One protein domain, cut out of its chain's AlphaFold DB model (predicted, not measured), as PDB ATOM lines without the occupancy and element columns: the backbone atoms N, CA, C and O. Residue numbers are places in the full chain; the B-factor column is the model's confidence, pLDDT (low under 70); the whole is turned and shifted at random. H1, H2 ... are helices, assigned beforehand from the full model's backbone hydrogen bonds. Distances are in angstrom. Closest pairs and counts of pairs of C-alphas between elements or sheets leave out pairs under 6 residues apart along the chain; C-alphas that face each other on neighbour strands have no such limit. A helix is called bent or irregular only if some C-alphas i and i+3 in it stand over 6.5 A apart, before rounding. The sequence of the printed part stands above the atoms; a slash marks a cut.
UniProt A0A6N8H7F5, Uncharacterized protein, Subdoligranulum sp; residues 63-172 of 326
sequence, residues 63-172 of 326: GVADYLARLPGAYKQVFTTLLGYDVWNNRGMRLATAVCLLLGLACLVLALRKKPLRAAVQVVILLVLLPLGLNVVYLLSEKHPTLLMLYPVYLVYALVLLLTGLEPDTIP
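What this domain is: This is residues 63 to 172 of the 326 residues of an uncharacterized protein of Subdoligranulum sp (UniProt A0A6N8H7F5). Three long helices, H1, H2 and H3, are laid out as a flat, open, roughly triangular frame: H1 makes one side, and H2 and H3 reach away from it and come near each other again at their shared link. H5 crosses one face of this frame from the H1 and H3 corner to H2, and the short H4 packs beside H1 near that corner. The printed part has 110 residues with five named helices, H1 to H5 in chain order, and no named strand; its class is all helix. It is flat, spanning 47 by 35 by 16 A, and only just compact, close to loose, with a radius of gyration of the C-alphas of 15.7 A.

How they stand to each other: Begin with the longest helix, H2, residues 91 to 112. H5, residues 151 to 165, touches its residues 100 to 108 at a steep tilt of 47 degrees, the same way; the closest C-alphas, of Gly 104 and Val 160, are 4.7 A apart. Look next at H1, residues 64 to 83, whose residues 82 to 83 alone touch H2, about perpendicular at 74 degrees, with the C-alphas of Leu 83 and Arg 94 closest at 5.3 A. H3, residues 117 to 134, touches H1 with residues 131 to 134 alone, about perpendicular at 84 degrees; the closest C-alphas, of Tyr 75 and Pro 131, are 5.6 A apart. H3 and H5 touch at a shallow tilt of 28 degrees, opposite ways, closest at the C-alphas of Leu 134 and Val 153, 5.0 A. H2 and H3 are close but not clearly touching, with the C-alphas of Leu 112 and Ala 120 closest at 6.4 A. H4, residues 136 to 140, touches H1, the closest C-alphas being those of Ala 74 and Tyr 138, 5.5 A apart; it is apart from H2 and H5. The helix packing is mostly crossed: of the 5 pairs of helices that touch and have a tilt, which leaves out H1 and the short H4, 1 is at a shallow tilt. Each O i to N i+4 pair is within hydrogen-bond range in H2 and H4, against 13 of 16 in H1, 12 of 14 in H3 and 6 of 11 in H5.

Where its parts are: Find C-alpha 91 at (-25.953, -22.232, 39.570); from there H2 runs 31.4 A to C-alpha 112. H1 begins at C-alpha 64, (-40.818, -51.697, 20.521), and is 29.6 A long, with a kink of 33 degrees near residue 72; it is irregular, C-alphas 69 and 72 being 7.0 A apart. H3, 25.7 A long, has a kink of 33 degrees near residue 128 and is only just irregular, with 6.8 A between C-alphas 128 and 131. H5 runs 23.3 A to C-alpha 165 at (-22.056, -44.969, 55.761).

The domain as a whole: The two C-alphas farthest apart, of Gly 63 and Asp 169, are 50.2 A apart. The printed part has no cut and no long link. Residues 114 to 119, of which 117 to 119 belong to H3, stand free. The mean pLDDT of the printed part is 88.8; look for the values under 70 at residues 142 to 144.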
ATOM      1  N   GLY A  63     -44.777 -48.850  19.565       81.69
ATOM      2  CA  GLY A  63     -44.053 -50.065  19.199       81.69
ATOM      3  C   GLY A  63     -42.737 -50.224  19.965       81.69
ATOM      4  O   GLY A  63     -42.215 -49.290  20.568       81.69
ATOM      5  N   VAL A  64     -42.130 -51.415  19.891       84.38
ATOM      6  CA  VAL A  64     -40.818 -51.697  20.521       84.38
ATOM      7  C   VAL A  64     -39.731 -50.728  20.035       84.38
ATOM      8  O   VAL A  64     -38.880 -50.310  20.818       84.38
ATOM      9  N   ALA A  65     -39.775 -50.338  18.757       87.12
ATOM     10  CA  ALA A  65     -38.837 -49.381  18.175       87.12
ATOM     11  C   ALA A  65     -38.911 -47.997  18.847       87.12
ATOM     12  O   ALA A  65     -37.867 -47.388  19.077       87.12
ATOM     13  N   ASP A  66     -40.107 -47.541  19.233       85.50
ATOM     14  CA  ASP A  66     -40.301 -46.245  19.892       85.50
ATOM     15  C   ASP A  66     -39.657 -46.237  21.281       85.50
ATOM     16  O   ASP A  66     -38.950 -45.298  21.645       85.50
ATOM     17  N   TYR A  67     -39.818 -47.324  22.041       85.62
ATOM     18  CA  TYR A  67     -39.175 -47.474  23.347       85.62
ATOM     19  C   TYR A  67     -37.645 -47.487  23.240       85.62
ATOM     20  O   TYR A  67     -36.968 -46.853  24.050       85.62
ATOM     21  N   LEU A  68     -37.090 -48.158  22.224       88.00
ATOM     22  CA  LEU A  68     -35.647 -48.157  21.975       88.00
ATOM     23  C   LEU A  68     -35.140 -46.769  21.561       88.00
ATOM     24  O   LEU A  68     -34.094 -46.336  22.044       88.00
ATOM     25  N   ALA A  69     -35.891 -46.045  20.729       89.31
ATOM     26  CA  ALA A  69     -35.559 -44.680  20.320       89.31
ATOM     27  C   ALA A  69     -35.587 -43.684  21.496       89.31
ATOM     28  O   ALA A  69     -34.833 -42.711  21.497       89.31
ATOM     29  N   ARG A  70     -36.404 -43.942  22.527       89.38
ATOM     30  CA  ARG A  70     -36.493 -43.120  23.748       89.38
ATOM     31  C   ARG A  70     -35.364 -43.371  24.750       89.38
ATOM     32  O   ARG A  70     -35.130 -42.512  25.604       89.38
ATOM     33  N   LEU A  71     -34.629 -44.486  24.656       91.00
ATOM     34  CA  LEU A  71     -33.562 -44.824  25.611       91.00
ATOM     35  C   LEU A  71     -32.528 -43.699  25.778       91.00
ATOM     36  O   LEU A  71     -32.331 -43.274  26.915       91.00
ATOM     37  N   PRO A  72     -31.911 -43.134  24.720       92.38
ATOM     38  CA  PRO A  72     -30.934 -42.056  24.892       92.38
ATOM     39  C   PRO A  72     -31.517 -40.830  25.610       92.38
ATOM     40  O   PRO A  72     -30.827 -40.193  26.407       92.38
ATOM     41  N   GLY A  73     -32.796 -40.526  25.362       91.25
ATOM     42  CA  GLY A  73     -33.519 -39.440  26.020       91.25
ATOM     43  C   GLY A  73     -33.694 -39.673  27.521       91.25
ATOM     44  O   GLY A  73     -33.437 -38.755  28.298       91.25
ATOM     45  N   ALA A  74     -34.007 -40.906  27.939       91.38
ATOM     46  CA  ALA A  74     -34.168 -41.257  29.352       91.38
ATOM     47  C   ALA A  74     -32.883 -40.991  30.153       91.38
ATOM     48  O   ALA A  74     -32.930 -40.399  31.233       91.38
ATOM     49  N   TYR A  75     -31.729 -41.356  29.586       93.19
ATOM     50  CA  TYR A  75     -30.418 -41.077  30.173       93.19
ATOM     51  C   TYR A  75     -30.101 -39.586  30.164       93.19
ATOM     52  O   TYR A  75     -29.734 -39.027  31.199       93.19
ATOM     53  N   LYS A  76     -30.254 -38.929  29.006       92.94
ATOM     54  CA  LYS A  76     -29.980 -37.496  28.856       92.94
ATOM     55  C   LYS A  76     -30.775 -36.684  29.876       92.94
ATOM     56  O   LYS A  76     -30.192 -35.814  30.515       92.94
ATOM     57  N   GLN A  77     -32.053 -37.005  30.071       91.44
ATOM     58  CA  GLN A  77     -32.921 -36.246  30.962       91.44
ATOM     59  C   GLN A  77     -32.486 -36.328  32.430       91.44
ATOM     60  O   GLN A  77     -32.563 -35.327  33.134       91.44
ATOM     61  N   VAL A  78     -31.956 -37.462  32.903       92.81
ATOM     62  CA  VAL A  78     -31.412 -37.562  34.273       92.81
ATOM     63  C   VAL A  78     -30.285 -36.551  34.480       92.81
ATOM     64  O   VAL A  78     -30.275 -35.813  35.466       92.81
ATOM     65  N   PHE A  79     -29.358 -36.464  33.525       92.25
ATOM     66  CA  PHE A  79     -28.240 -35.527  33.615       92.25
ATOM     67  C   PHE A  79     -28.669 -34.075  33.405       92.25
ATOM     68  O   PHE A  79     -28.151 -33.203  34.098       92.25
ATOM     69  N   THR A  80     -29.620 -33.788  32.510       90.69
ATOM     70  CA  THR A  80     -30.147 -32.421  32.363       90.69
ATOM     71  C   THR A  80     -30.936 -31.992  33.596       90.69
ATOM     72  O   THR A  80     -30.802 -30.852  34.013       90.69
ATOM     73  N   THR A  81     -31.670 -32.900  34.237       90.00
ATOM     74  CA  THR A  81     -32.387 -32.617  35.491       90.00
ATOM     75  C   THR A  81     -31.396 -32.301  36.609       90.00
ATOM     76  O   THR A  81     -31.494 -31.269  37.259       90.00
ATOM     77  N   LEU A  82     -30.380 -33.144  36.813       91.56
ATOM     78  CA  LEU A  82     -29.436 -32.962  37.921       91.56
ATOM     79  C   LEU A  82     -28.430 -31.820  37.690       91.56
ATOM     80  O   LEU A  82     -28.113 -31.080  38.620       91.56
ATOM     81  N   LEU A  83     -27.903 -31.677  36.472       91.88
ATOM     82  CA  LEU A  83     -26.751 -30.812  36.164       91.88
ATOM     83  C   LEU A  83     -27.040 -29.729  35.116       91.88
ATOM     84  O   LEU A  83     -26.203 -28.838  34.908       91.88
ATOM     85  N   GLY A  84     -28.185 -29.799  34.436       88.31
ATOM     86  CA  GLY A  84     -28.625 -28.788  33.480       88.31
ATOM     87  C   GLY A  84     -28.981 -27.475  34.165       88.31
ATOM     88  O   GLY A  84     -29.164 -27.410  35.378       88.31
ATOM     89  N   TYR A  85     -28.991 -26.403  33.380       81.94
ATOM     90  CA  TYR A  85     -29.468 -25.114  33.852       81.94
ATOM     91  C   TYR A  85     -30.963 -25.023  33.609       81.94
ATOM     92  O   TYR A  85     -31.403 -25.165  32.472       81.94
ATOM     93  N   ASP A  86     -31.695 -24.761  34.679       80.06
ATOM     94  CA  ASP A  86     -33.117 -24.472  34.650       80.06
ATOM     95  C   ASP A  86     -33.391 -23.403  35.712       80.06
ATOM     96  O   ASP A  86     -32.564 -23.151  36.598       80.06
ATOM     97  N   VAL A  87     -34.548 -22.773  35.628       77.19
ATOM     98  CA  VAL A  87     -35.009 -21.741  36.546       77.19
ATOM     99  C   VAL A  87     -35.042 -22.254  37.989       77.19
ATOM    100  O   VAL A  87     -34.653 -21.547  38.920       77.19
ATOM    101  N   TRP A  88     -35.428 -23.515  38.175       78.44
ATOM    102  CA  TRP A  88     -35.405 -24.188  39.471       78.44
ATOM    103  C   TRP A  88     -34.027 -24.754  39.833       78.44
ATOM    104  O   TRP A  88     -33.700 -24.817  41.014       78.44
ATOM    105  N   ASN A  89     -33.190 -25.118  38.854       84.12
ATOM    106  CA  ASN A  89     -31.838 -25.643  39.073       84.12
ATOM    107  C   ASN A  89     -30.774 -24.554  38.861       84.12
ATOM    108  O   ASN A  89     -30.016 -24.536  37.882       84.12
ATOM    109  N   ASN A  90     -30.730 -23.605  39.799       86.00
ATOM    110  CA  ASN A  90     -29.816 -22.468  39.729       86.00
ATOM    111  C   ASN A  90     -28.331 -22.887  39.837       86.00
ATOM    112  O   ASN A  90     -27.983 -24.013  40.185       86.00
ATOM    113  N   ARG A  91     -27.407 -21.953  39.566       89.75
ATOM    114  CA  ARG A  91     -25.953 -22.232  39.570       89.75
ATOM    115  C   ARG A  91     -25.448 -22.832  40.888       89.75
ATOM    116  O   ARG A  91     -24.574 -23.695  40.854       89.75
ATOM    117  N   GLY A  92     -25.984 -22.382  42.023       90.94
ATOM    118  CA  GLY A  92     -25.614 -22.889  43.344       90.94
ATOM    119  C   GLY A  92     -26.077 -24.328  43.554       90.94
ATOM    120  O   GLY A  92     -25.286 -25.162  43.992       90.94
ATOM    121  N   MET A  93     -27.320 -24.639  43.176       92.38
ATOM    122  CA  MET A  93     -27.855 -26.004  43.210       92.38
ATOM    123  C   MET A  93     -27.053 -26.943  42.319       92.38
ATOM    124  O   MET A  93     -26.595 -27.973  42.795       92.38
ATOM    125  N   ARG A  94     -26.774 -26.546  41.076       93.69
ATOM    126  CA  ARG A  94     -25.972 -27.345  40.138       93.69
ATOM    127  C   ARG A  94     -24.584 -27.654  40.678       93.69
ATOM    128  O   ARG A  94     -24.122 -28.786  40.572       93.69
ATOM    129  N   LEU A  95     -23.918 -26.655  41.262       94.75
ATOM    130  CA  LEU A  95     -22.612 -26.850  41.884       94.75
ATOM    131  C   LEU A  95     -22.715 -27.813  43.072       94.75
ATOM    132  O   LEU A  95     -21.925 -28.749  43.158       94.75
ATOM    133  N   ALA A  96     -23.700 -27.626  43.953       95.88
ATOM    134  CA  ALA A  96     -23.921 -28.511  45.092       95.88
ATOM    135  C   ALA A  96     -24.215 -29.953  44.648       95.88
ATOM    136  O   ALA A  96     -23.624 -30.888  45.185       95.88
ATOM    137  N   THR A  97     -25.053 -30.138  43.628       96.06
ATOM    138  CA  THR A  97     -25.350 -31.438  43.019       96.06
ATOM    139  C   THR A  97     -24.101 -32.060  42.413       96.06
ATOM    140  O   THR A  97     -23.803 -33.212  42.714       96.06
ATOM    141  N   ALA A  98     -23.316 -31.315  41.632       96.50
ATOM    142  CA  ALA A  98     -22.068 -31.813  41.054       96.50
ATOM    143  C   ALA A  98     -21.077 -32.271  42.137       96.50
ATOM    144  O   ALA A  98     -20.541 -33.376  42.053       96.50
ATOM    145  N   VAL A  99     -20.876 -31.468  43.189       97.38
ATOM    146  CA  VAL A  99     -20.009 -31.829  44.322       97.38
ATOM    147  C   VAL A  99     -20.559 -33.051  45.064       97.38
ATOM    148  O   VAL A  99     -19.789 -33.941  45.416       97.38
ATOM    149  N   CYS A 100     -21.877 -33.141  45.255       97.06
ATOM    150  CA  CYS A 100     -22.532 -34.278  45.903       97.06
ATOM    151  C   CYS A 100     -22.332 -35.580  45.105       97.06
ATOM    152  O   CYS A 100     -21.958 -36.607  45.670       97.06
ATOM    153  N   LEU A 101     -22.489 -35.535  43.779       96.38
ATOM    154  CA  LEU A 101     -22.259 -36.688  42.905       96.38
ATOM    155  C   LEU A 101     -20.781 -37.104  42.870       96.38
ATOM    156  O   LEU A 101     -20.482 -38.296  42.937       96.38
ATOM    157  N   LEU A 102     -19.851 -36.143  42.822       97.19
ATOM    158  CA  LEU A 102     -18.411 -36.418  42.898       97.19
ATOM    159  C   LEU A 102     -18.020 -37.044  44.240       97.19
ATOM    160  O   LEU A 102     -17.218 -37.976  44.272       97.19
ATOM    161  N   LEU A 103     -18.614 -36.573  45.338       97.25
ATOM    162  CA  LEU A 103     -18.441 -37.159  46.663       97.25
ATOM    163  C   LEU A 103     -18.955 -38.603  46.701       97.25
ATOM    164  O   LEU A 103     -18.242 -39.487  47.171       97.25
ATOM    165  N   GLY A 104     -20.144 -38.859  46.152       95.38
ATOM    166  CA  GLY A 104     -20.688 -40.210  46.002       95.38
ATOM    167  C   GLY A 104     -19.756 -41.130  45.218       95.38
ATOM    168  O   GLY A 104     -19.459 -42.235  45.670       95.38
ATOM    169  N   LEU A 105     -19.224 -40.655  44.088       95.25
ATOM    170  CA  LEU A 105     -18.260 -41.403  43.281       95.25
ATOM    171  C   LEU A 105     -16.964 -41.686  44.053       95.25
ATOM    172  O   LEU A 105     -16.460 -42.807  44.007       95.25
ATOM    173  N   ALA A 106     -16.438 -40.711  44.796       95.12
ATOM    174  CA  ALA A 106     -15.247 -40.897  45.622       95.12
ATOM    175  C   ALA A 106     -15.477 -41.943  46.728       95.12
ATOM    176  O   ALA A 106     -14.657 -42.850  46.886       95.12
ATOM    177  N   CYS A 107     -16.606 -41.870  47.441       94.31
ATOM    178  CA  CYS A 107     -17.006 -42.863  48.442       94.31
ATOM    179  C   CYS A 107     -17.158 -44.258  47.827       94.31
ATOM    180  O   CYS A 107     -16.676 -45.237  48.394       94.31
ATOM    181  N   LEU A 108     -17.759 -44.348  46.640       93.62
ATOM    182  CA  LEU A 108     -17.916 -45.605  45.916       93.62
ATOM    183  C   LEU A 108     -16.566 -46.213  45.524       93.62
ATOM    184  O   LEU A 108     -16.339 -47.403  45.734       93.62
ATOM    185  N   VAL A 109     -15.642 -45.399  45.005       92.75
ATOM    186  CA  VAL A 109     -14.277 -45.838  44.683       92.75
ATOM    187  C   VAL A 109     -13.575 -46.341  45.941       92.75
ATOM    188  O   VAL A 109     -12.997 -47.425  45.906       92.75
ATOM    189  N   LEU A 110     -13.644 -45.608  47.059       91.94
ATOM    190  CA  LEU A 110     -13.054 -46.031  48.335       91.94
ATOM    191  C   LEU A 110     -13.635 -47.362  48.826       91.94
ATOM    192  O   LEU A 110     -12.864 -48.255  49.178       91.94
ATOM    193  N   ALA A 111     -14.959 -47.525  48.772       90.31
ATOM    194  CA  ALA A 111     -15.643 -48.756  49.163       90.31
ATOM    195  C   ALA A 111     -15.248 -49.956  48.284       90.31
ATOM    196  O   ALA A 111     -15.172 -51.088  48.765       90.31
ATOM    197  N   LEU A 112     -14.946 -49.718  47.004       90.31
ATOM    198  CA  LEU A 112     -14.545 -50.754  46.051       90.31
ATOM    199  C   LEU A 112     -13.049 -51.084  46.061       90.31
ATOM    200  O   LEU A 112     -12.684 -52.163  45.595       90.31
ATOM    201  N   ARG A 113     -12.174 -50.229  46.614       87.94
ATOM    202  CA  ARG A 113     -10.703 -50.422  46.576       87.94
ATOM    203  C   ARG A 113     -10.233 -51.778  47.097       87.94
ATOM    204  O   ARG A 113      -9.227 -52.290  46.623       87.94
ATOM    205  N   LYS A 114     -10.928 -52.332  48.092       84.50
ATOM    206  CA  LYS A 114     -10.583 -53.614  48.731       84.50
ATOM    207  C   LYS A 114     -11.453 -54.780  48.251       84.50
ATOM    208  O   LYS A 114     -11.368 -55.873  48.806       84.50
ATOM    209  N   LYS A 115     -12.332 -54.558  47.271       87.25
ATOM    210  CA  LYS A 115     -13.283 -55.559  46.779       87.25
ATOM    211  C   LYS A 115     -12.731 -56.236  45.516       87.25
ATOM    212  O   LYS A 115     -11.936 -55.642  44.789       87.25
ATOM    213  N   PRO A 116     -13.129 -57.488  45.235       90.12
ATOM    214  CA  PRO A 116     -12.683 -58.193  44.037       90.12
ATOM    215  C   PRO A 116     -13.226 -57.529  42.762       90.12
ATOM    216  O   PRO A 116     -14.301 -56.927  42.783       90.12
ATOM    217  N   LEU A 117     -12.534 -57.714  41.629       86.81
ATOM    218  CA  LEU A 117     -12.901 -57.129  40.327       86.81
ATOM    219  C   LEU A 117     -14.372 -57.377  39.949       86.81
ATOM    220  O   LEU A 117     -15.035 -56.488  39.425       86.81
ATOM    221  N   ARG A 118     -14.911 -58.555  40.282       84.62
ATOM    222  CA  ARG A 118     -16.330 -58.893  40.077       84.62
ATOM    223  C   ARG A 118     -17.298 -57.886  40.712       84.62
ATOM    224  O   ARG A 118     -18.290 -57.535  40.088       84.62
ATOM    225  N   ALA A 119     -16.999 -57.399  41.917       86.88
ATOM    226  CA  ALA A 119     -17.846 -56.446  42.626       86.88
ATOM    227  C   ALA A 119     -17.795 -55.076  41.941       86.88
ATOM    228  O   ALA A 119     -18.820 -54.419  41.790       86.88
ATOM    229  N   ALA A 120     -16.617 -54.680  41.448       87.75
ATOM    230  CA  ALA A 120     -16.476 -53.474  40.642       87.75
ATOM    231  C   ALA A 120     -17.287 -53.571  39.337       87.75
ATOM    232  O   ALA A 120     -18.031 -52.649  39.018       87.75
ATOM    233  N   VAL A 121     -17.222 -54.703  38.625       88.62
ATOM    234  CA  VAL A 121     -18.018 -54.940  37.406       88.62
ATOM    235  C   VAL A 121     -19.520 -54.867  37.697       88.62
ATOM    236  O   VAL A 121     -20.250 -54.200  36.967       88.62
ATOM    237  N   GLN A 122     -19.988 -55.489  38.782       86.56
ATOM    238  CA  GLN A 122     -21.395 -55.424  39.199       86.56
ATOM    239  C   GLN A 122     -21.848 -53.989  39.477       86.56
ATOM    240  O   GLN A 122     -22.907 -53.578  39.008       86.56
ATOM    241  N   VAL A 123     -21.037 -53.206  40.190       90.25
ATOM    242  CA  VAL A 123     -21.346 -51.797  40.451       90.25
ATOM    243  C   VAL A 123     -21.386 -50.985  39.161       90.25
ATOM    244  O   VAL A 123     -22.293 -50.177  39.004       90.25
ATOM    245  N   VAL A 124     -20.467 -51.206  38.217       91.06
ATOM    246  CA  VAL A 124     -20.506 -50.513  36.919       91.06
ATOM    247  C   VAL A 124     -21.801 -50.832  36.169       91.06
ATOM    248  O   VAL A 124     -22.447 -49.913  35.675       91.06
ATOM    249  N   ILE A 125     -22.227 -52.098  36.138       90.56
ATOM    250  CA  ILE A 125     -23.507 -52.488  35.523       90.56
ATOM    251  C   ILE A 125     -24.672 -51.756  36.204       90.56
ATOM    252  O   ILE A 125     -25.512 -51.178  35.518       90.56
ATOM    253  N   LEU A 126     -24.706 -51.718  37.540       90.25
ATOM    254  CA  LEU A 126     -25.746 -51.002  38.283       90.25
ATOM    255  C   LEU A 126     -25.721 -49.494  38.019       90.25
ATOM    256  O   LEU A 126     -26.782 -48.908  37.858       90.25
ATOM    257  N   LEU A 127     -24.547 -48.867  37.916       91.44
ATOM    258  CA  LEU A 127     -24.421 -47.447  37.576       91.44
ATOM    259  C   LEU A 127     -24.913 -47.142  36.158       91.44
ATOM    260  O   LEU A 127     -25.493 -46.084  35.938       91.44
ATOM    261  N   VAL A 128     -24.715 -48.058  35.207       92.19
ATOM    262  CA  VAL A 128     -25.253 -47.927  33.843       92.19
ATOM    263  C   VAL A 128     -26.772 -48.108  33.828       92.19
ATOM    264  O   VAL A 128     -27.464 -47.418  33.085       92.19
ATOM    265  N   LEU A 129     -27.318 -49.002  34.653       91.69
ATOM    266  CA  LEU A 129     -28.765 -49.209  34.761       91.69
ATOM    267  C   LEU A 129     -29.462 -48.155  35.636       91.69
ATOM    268  O   LEU A 129     -30.668 -47.964  35.508       91.69
ATOM    269  N   LEU A 130     -28.726 -47.458  36.504       92.31
ATOM    270  CA  LEU A 130     -29.285 -46.529  37.484       92.31
ATOM    271  C   LEU A 130     -30.074 -45.382  36.828       92.31
ATOM    272  O   LEU A 130     -31.235 -45.227  37.196       92.31
ATOM    273  N   PRO A 131     -29.551 -44.612  35.847       93.25
ATOM    274  CA  PRO A 131     -30.330 -43.555  35.199       93.25
ATOM    275  C   PRO A 131     -31.624 -44.076  34.570       93.25
ATOM    276  O   PRO A 131     -32.662 -43.428  34.671       93.25
ATOM    277  N   LEU A 132     -31.573 -45.273  33.978       91.75
ATOM    278  CA  LEU A 132     -32.746 -45.918  33.404       91.75
ATOM    279  C   LEU A 132     -33.776 -46.250  34.487       91.75
ATOM    280  O   LEU A 132     -34.946 -45.942  34.311       91.75
ATOM    281  N   GLY A 133     -33.344 -46.819  35.616       89.69
ATOM    282  CA  GLY A 133     -34.210 -47.114  36.760       89.69
ATOM    283  C   GLY A 133     -34.840 -45.865  37.381       89.69
ATOM    284  O   GLY A 133     -36.028 -45.869  37.696       89.69
ATOM    285  N   LEU A 134     -34.069 -44.780  37.512       92.19
ATOM    286  CA  LEU A 134     -34.547 -43.502  38.054       92.19
ATOM    287  C   LEU A 134     -35.510 -42.774  37.105       92.19
ATOM    288  O   LEU A 134     -36.297 -41.951  37.565       92.19
ATOM    289  N   ASN A 135     -35.456 -43.061  35.801       92.31
ATOM    290  CA  ASN A 135     -36.245 -42.367  34.786       92.31
ATOM    291  C   ASN A 135     -36.997 -43.318  33.838       92.31
ATOM    292  O   ASN A 135     -37.174 -43.026  32.654       92.31
ATOM    293  N   VAL A 136     -37.481 -44.454  34.356       88.56
ATOM    294  CA  VAL A 136     -38.338 -45.383  33.592       88.56
ATOM    295  C   VAL A 136     -39.563 -44.656  33.034       88.56
ATOM    296  O   VAL A 136     -39.998 -44.952  31.924       88.56
ATOM    297  N   VAL A 137     -40.090 -43.671  33.771       87.00
ATOM    298  CA  VAL A 137     -41.264 -42.886  33.367       87.00
ATOM    299  C   VAL A 137     -41.074 -42.179  32.023       87.00
ATOM    300  O   VAL A 137     -42.045 -42.036  31.286       87.00
ATOM    301  N   TYR A 138     -39.843 -41.820  31.645       88.44
ATOM    302  CA  TYR A 138     -39.553 -41.239  30.332       88.44
ATOM    303  C   TYR A 138     -39.850 -42.196  29.179       88.44
ATOM    304  O   TYR A 138     -40.299 -41.772  28.123       88.44
ATOM    305  N   LEU A 139     -39.623 -43.497  29.370       86.19
ATOM    306  CA  LEU A 139     -39.953 -44.485  28.343       86.19
ATOM    307  C   LEU A 139     -41.465 -44.627  28.177       86.19
ATOM    308  O   LEU A 139     -41.948 -44.823  27.062       86.19
ATOM    309  N   LEU A 140     -42.192 -44.520  29.289       80.81
ATOM    310  CA  LEU A 140     -43.645 -44.664  29.342       80.81
ATOM    311  C   LEU A 140     -44.373 -43.395  28.874       80.81
ATOM    312  O   LEU A 140     -45.507 -43.479  28.417       80.81
ATOM    313  N   SER A 141     -43.725 -42.237  28.958       75.81
ATOM    314  CA  SER A 141     -44.302 -40.953  28.563       75.81
ATOM    315  C   SER A 141     -44.011 -40.676  27.087       75.81
ATOM    316  O   SER A 141     -42.888 -40.847  26.622       75.81
ATOM    317  N   GLU A 142     -45.032 -40.285  26.327       66.38
ATOM    318  CA  GLU A 142     -44.872 -39.891  24.922       66.38
ATOM    319  C   GLU A 142     -44.357 -38.449  24.804       66.38
ATOM    320  O   GLU A 142     -43.517 -38.156  23.955       66.38
ATOM    321  N   LYS A 143     -44.797 -37.568  25.711       65.38
ATOM    322  CA  LYS A 143     -44.225 -36.235  25.927       65.38
ATOM    323  C   LYS A 143     -43.222 -36.260  27.079       65.38
ATOM    324  O   LYS A 143     -43.239 -37.162  27.914       65.38
ATOM    325  N   HIS A 144     -42.371 -35.237  27.147       69.50
ATOM    326  CA  HIS A 144     -41.422 -35.074  28.246       69.50
ATOM    327  C   HIS A 144     -42.148 -35.133  29.610       69.50
ATOM    328  O   HIS A 144     -43.157 -34.447  29.789       69.50
ATOM    329  N   PRO A 145     -41.693 -35.981  30.553       75.12
ATOM    330  CA  PRO A 145     -42.298 -36.097  31.874       75.12
ATOM    331  C   PRO A 145     -42.113 -34.792  32.646       75.12
ATOM    332  O   PRO A 145     -41.047 -34.182  32.582       75.12
ATOM    333  N   THR A 146     -43.137 -34.387  33.397       77.38
ATOM    334  CA  THR A 146     -43.069 -33.182  34.234       77.38
ATOM    335  C   THR A 146     -42.097 -33.377  35.397       77.38
ATOM    336  O   THR A 146     -41.805 -34.508  35.800       77.38
ATOM    337  N   LEU A 147     -41.649 -32.281  36.015       78.88
ATOM    338  CA  LEU A 147     -40.750 -32.333  37.179       78.88
ATOM    339  C   LEU A 147     -41.277 -33.224  38.311       78.88
ATOM    340  O   LEU A 147     -40.498 -33.915  38.968       78.88
ATOM    341  N   LEU A 148     -42.598 -33.259  38.508       79.25
ATOM    342  CA  LEU A 148     -43.225 -34.106  39.520       79.25
ATOM    343  C   LEU A 148     -43.013 -35.601  39.238       79.25
ATOM    344  O   LEU A 148     -42.827 -36.376  40.170       79.25
ATOM    345  N   MET A 149     -43.003 -36.011  37.968       84.19
ATOM    346  CA  MET A 149     -42.759 -37.401  37.565       84.19
ATOM    347  C   MET A 149     -41.288 -37.806  37.728       84.19
ATOM    348  O   MET A 149     -40.990 -38.988  37.887       84.19
ATOM    349  N   LEU A 150     -40.373 -36.831  37.739       87.81
ATOM    350  CA  LEU A 150     -38.930 -37.031  37.888       87.81
ATOM    351  C   LEU A 150     -38.467 -37.120  39.348       87.81
ATOM    352  O   LEU A 150     -37.264 -37.189  39.601       87.81
ATOM    353  N   TYR A 151     -39.384 -37.178  40.321       86.19
ATOM    354  CA  TYR A 151     -39.038 -37.331  41.739       86.19
ATOM    355  C   TYR A 151     -38.032 -38.468  42.039       86.19
ATOM    356  O   TYR A 151     -37.182 -38.258  42.910       86.19
ATOM    357  N   PRO A 152     -38.027 -39.636  41.344       91.56
ATOM    358  CA  PRO A 152     -37.070 -40.690  41.659       91.56
ATOM    359  C   PRO A 152     -35.633 -40.278  41.341       91.56
ATOM    360  O   PRO A 152     -34.726 -40.716  42.037       91.56
ATOM    361  N   VAL A 153     -35.403 -39.386  40.368       92.06
ATOM    362  CA  VAL A 153     -34.063 -38.880  40.015       92.06
ATOM    363  C   VAL A 153     -33.353 -38.269  41.228       92.06
ATOM    364  O   VAL A 153     -32.145 -38.439  41.396       92.06
ATOM    365  N   TYR A 154     -34.105 -37.646  42.136       90.12
ATOM    366  CA  TYR A 154     -33.584 -37.030  43.357       90.12
ATOM    367  C   TYR A 154     -33.161 -38.052  44.429       90.12
ATOM    368  O   TYR A 154     -32.417 -37.698  45.348       90.12
ATOM    369  N   LEU A 155     -33.534 -39.334  44.302       91.88
ATOM    370  CA  LEU A 155     -33.066 -40.409  45.194       91.88
ATOM    371  C   LEU A 155     -31.554 -40.648  45.086       91.88
ATOM    372  O   LEU A 155     -30.967 -41.257  45.982       91.88
ATOM    373  N   VAL A 156     -30.895 -40.118  44.050       93.12
ATOM    374  CA  VAL A 156     -29.431 -40.132  43.948       93.12
ATOM    375  C   VAL A 156     -28.764 -39.475  45.165       93.12
ATOM    376  O   VAL A 156     -27.707 -39.925  45.600       93.12
ATOM    377  N   TYR A 157     -29.394 -38.474  45.786       93.62
ATOM    378  CA  TYR A 157     -28.863 -37.833  46.992       93.62
ATOM    379  C   TYR A 157     -28.943 -38.745  48.219       93.62
ATOM    380  O   TYR A 157     -28.012 -38.789  49.025       93.62
ATOM    381  N   ALA A 158     -30.015 -39.535  48.330       92.75
ATOM    382  CA  ALA A 158     -30.123 -40.568  49.354       92.75
ATOM    383  C   ALA A 158     -29.061 -41.659  49.147       92.75
ATOM    384  O   ALA A 158     -28.444 -42.104  50.114       92.75
ATOM    385  N   LEU A 159     -28.780 -42.031  47.892       92.75
ATOM    386  CA  LEU A 159     -27.691 -42.952  47.567       92.75
ATOM    387  C   LEU A 159     -26.331 -42.408  48.029       92.75
ATOM    388  O   LEU A 159     -25.578 -43.150  48.650       92.75
ATOM    389  N   VAL A 160     -26.016 -41.129  47.795       93.94
ATOM    390  CA  VAL A 160     -24.756 -40.527  48.278       93.94
ATOM    391  C   VAL A 160     -24.645 -40.617  49.801       93.94
ATOM    392  O   VAL A 160     -23.604 -41.034  50.308       93.94
ATOM    393  N   LEU A 161     -25.715 -40.297  50.534       94.12
ATOM    394  CA  LEU A 161     -25.739 -40.430  51.995       94.12
ATOM    395  C   LEU A 161     -25.493 -41.880  52.435       94.12
ATOM    396  O   LEU A 161     -24.648 -42.117  53.297       94.12
ATOM    397  N   LEU A 162     -26.149 -42.854  51.797       93.25
ATOM    398  CA  LEU A 162     -25.926 -44.278  52.068       93.25
ATOM    399  C   LEU A 162     -24.469 -44.685  51.823       93.25
ATOM    400  O   LEU A 162     -23.869 -45.348  52.668       93.25
ATOM    401  N   LEU A 163     -23.869 -44.239  50.712       92.94
ATOM    402  CA  LEU A 163     -22.474 -44.535  50.376       92.94
ATOM    403  C   LEU A 163     -21.505 -44.022  51.444       92.94
ATOM    404  O   LEU A 163     -20.521 -44.701  51.725       92.94
ATOM    405  N   THR A 164     -21.784 -42.877  52.078       92.81
ATOM    406  CA  THR A 164     -20.920 -42.357  53.155       92.81
ATOM    407  C   THR A 164     -20.911 -43.227  54.415       92.81
ATOM    408  O   THR A 164     -19.966 -43.142  55.197       92.81
ATOM    409  N   GLY A 165     -21.927 -44.075  54.608       88.44
ATOM    410  CA  GLY A 165     -22.056 -44.969  55.761       88.44
ATOM    411  C   GLY A 165     -21.620 -46.416  55.516       88.44
ATOM    412  O   GLY A 165     -21.589 -47.188  56.470       88.44
ATOM    413  N   LEU A 166     -21.292 -46.802  54.275       86.50
ATOM    414  CA  LEU A 166     -21.026 -48.207  53.928       86.50
ATOM    415  C   LEU A 166     -19.754 -48.777  54.566       86.50
ATOM    416  O   LEU A 166     -19.745 -49.931  54.979       86.50
ATOM    417  N   GLU A 167     -18.677 -47.995  54.616       85.88
ATOM    418  CA  GLU A 167     -17.366 -48.445  55.106       85.88
ATOM    419  C   GLU A 167     -16.771 -47.379  56.052       85.88
ATOM    420  O   GLU A 167     -15.878 -46.625  55.645       85.88
ATOM    421  N   PRO A 168     -17.251 -47.288  57.312       82.00
ATOM    422  CA  PRO A 168     -16.900 -46.214  58.255       82.00
ATOM    423  C   PRO A 168     -15.403 -46.102  58.569       82.00
ATOM    424  O   PRO A 168     -14.926 -45.025  58.924       82.00
ATOM    425  N   ASP A 169     -14.661 -47.203  58.426       85.12
ATOM    426  CA  ASP A 169     -13.217 -47.260  58.673       85.12
ATOM    427  C   ASP A 169     -12.386 -46.690  57.513       85.12
ATOM    428  O   ASP A 169     -11.213 -46.360  57.684       85.12
ATOM    429  N   THR A 170     -12.964 -46.593  56.310       87.12
ATOM    430  CA  THR A 170     -12.267 -46.086  55.111       87.12
ATOM    431  C   THR A 170     -12.804 -44.748  54.629       87.12
ATOM    432  O   THR A 170     -12.051 -43.957  54.059       87.12
ATOM    433  N   ILE A 171     -14.088 -44.480  54.857       90.25
ATOM    434  CA  ILE A 171     -14.745 -43.242  54.459       90.25
ATOM    435  C   ILE A 171     -14.691 -42.271  55.642       90.25
ATOM    436  O   ILE A 171     -15.214 -42.573  56.716       90.25
ATOM    437  N   PRO A 172     -14.070 -41.089  55.486       90.69
ATOM    438  CA  PRO A 172     -13.930 -40.159  56.594       90.69
ATOM    439  C   PRO A 172     -15.292 -39.591  57.002       90.69
ATOM    440  O   PRO A 172     -16.112 -39.236  56.157       90.69
TER     441      PRO A 172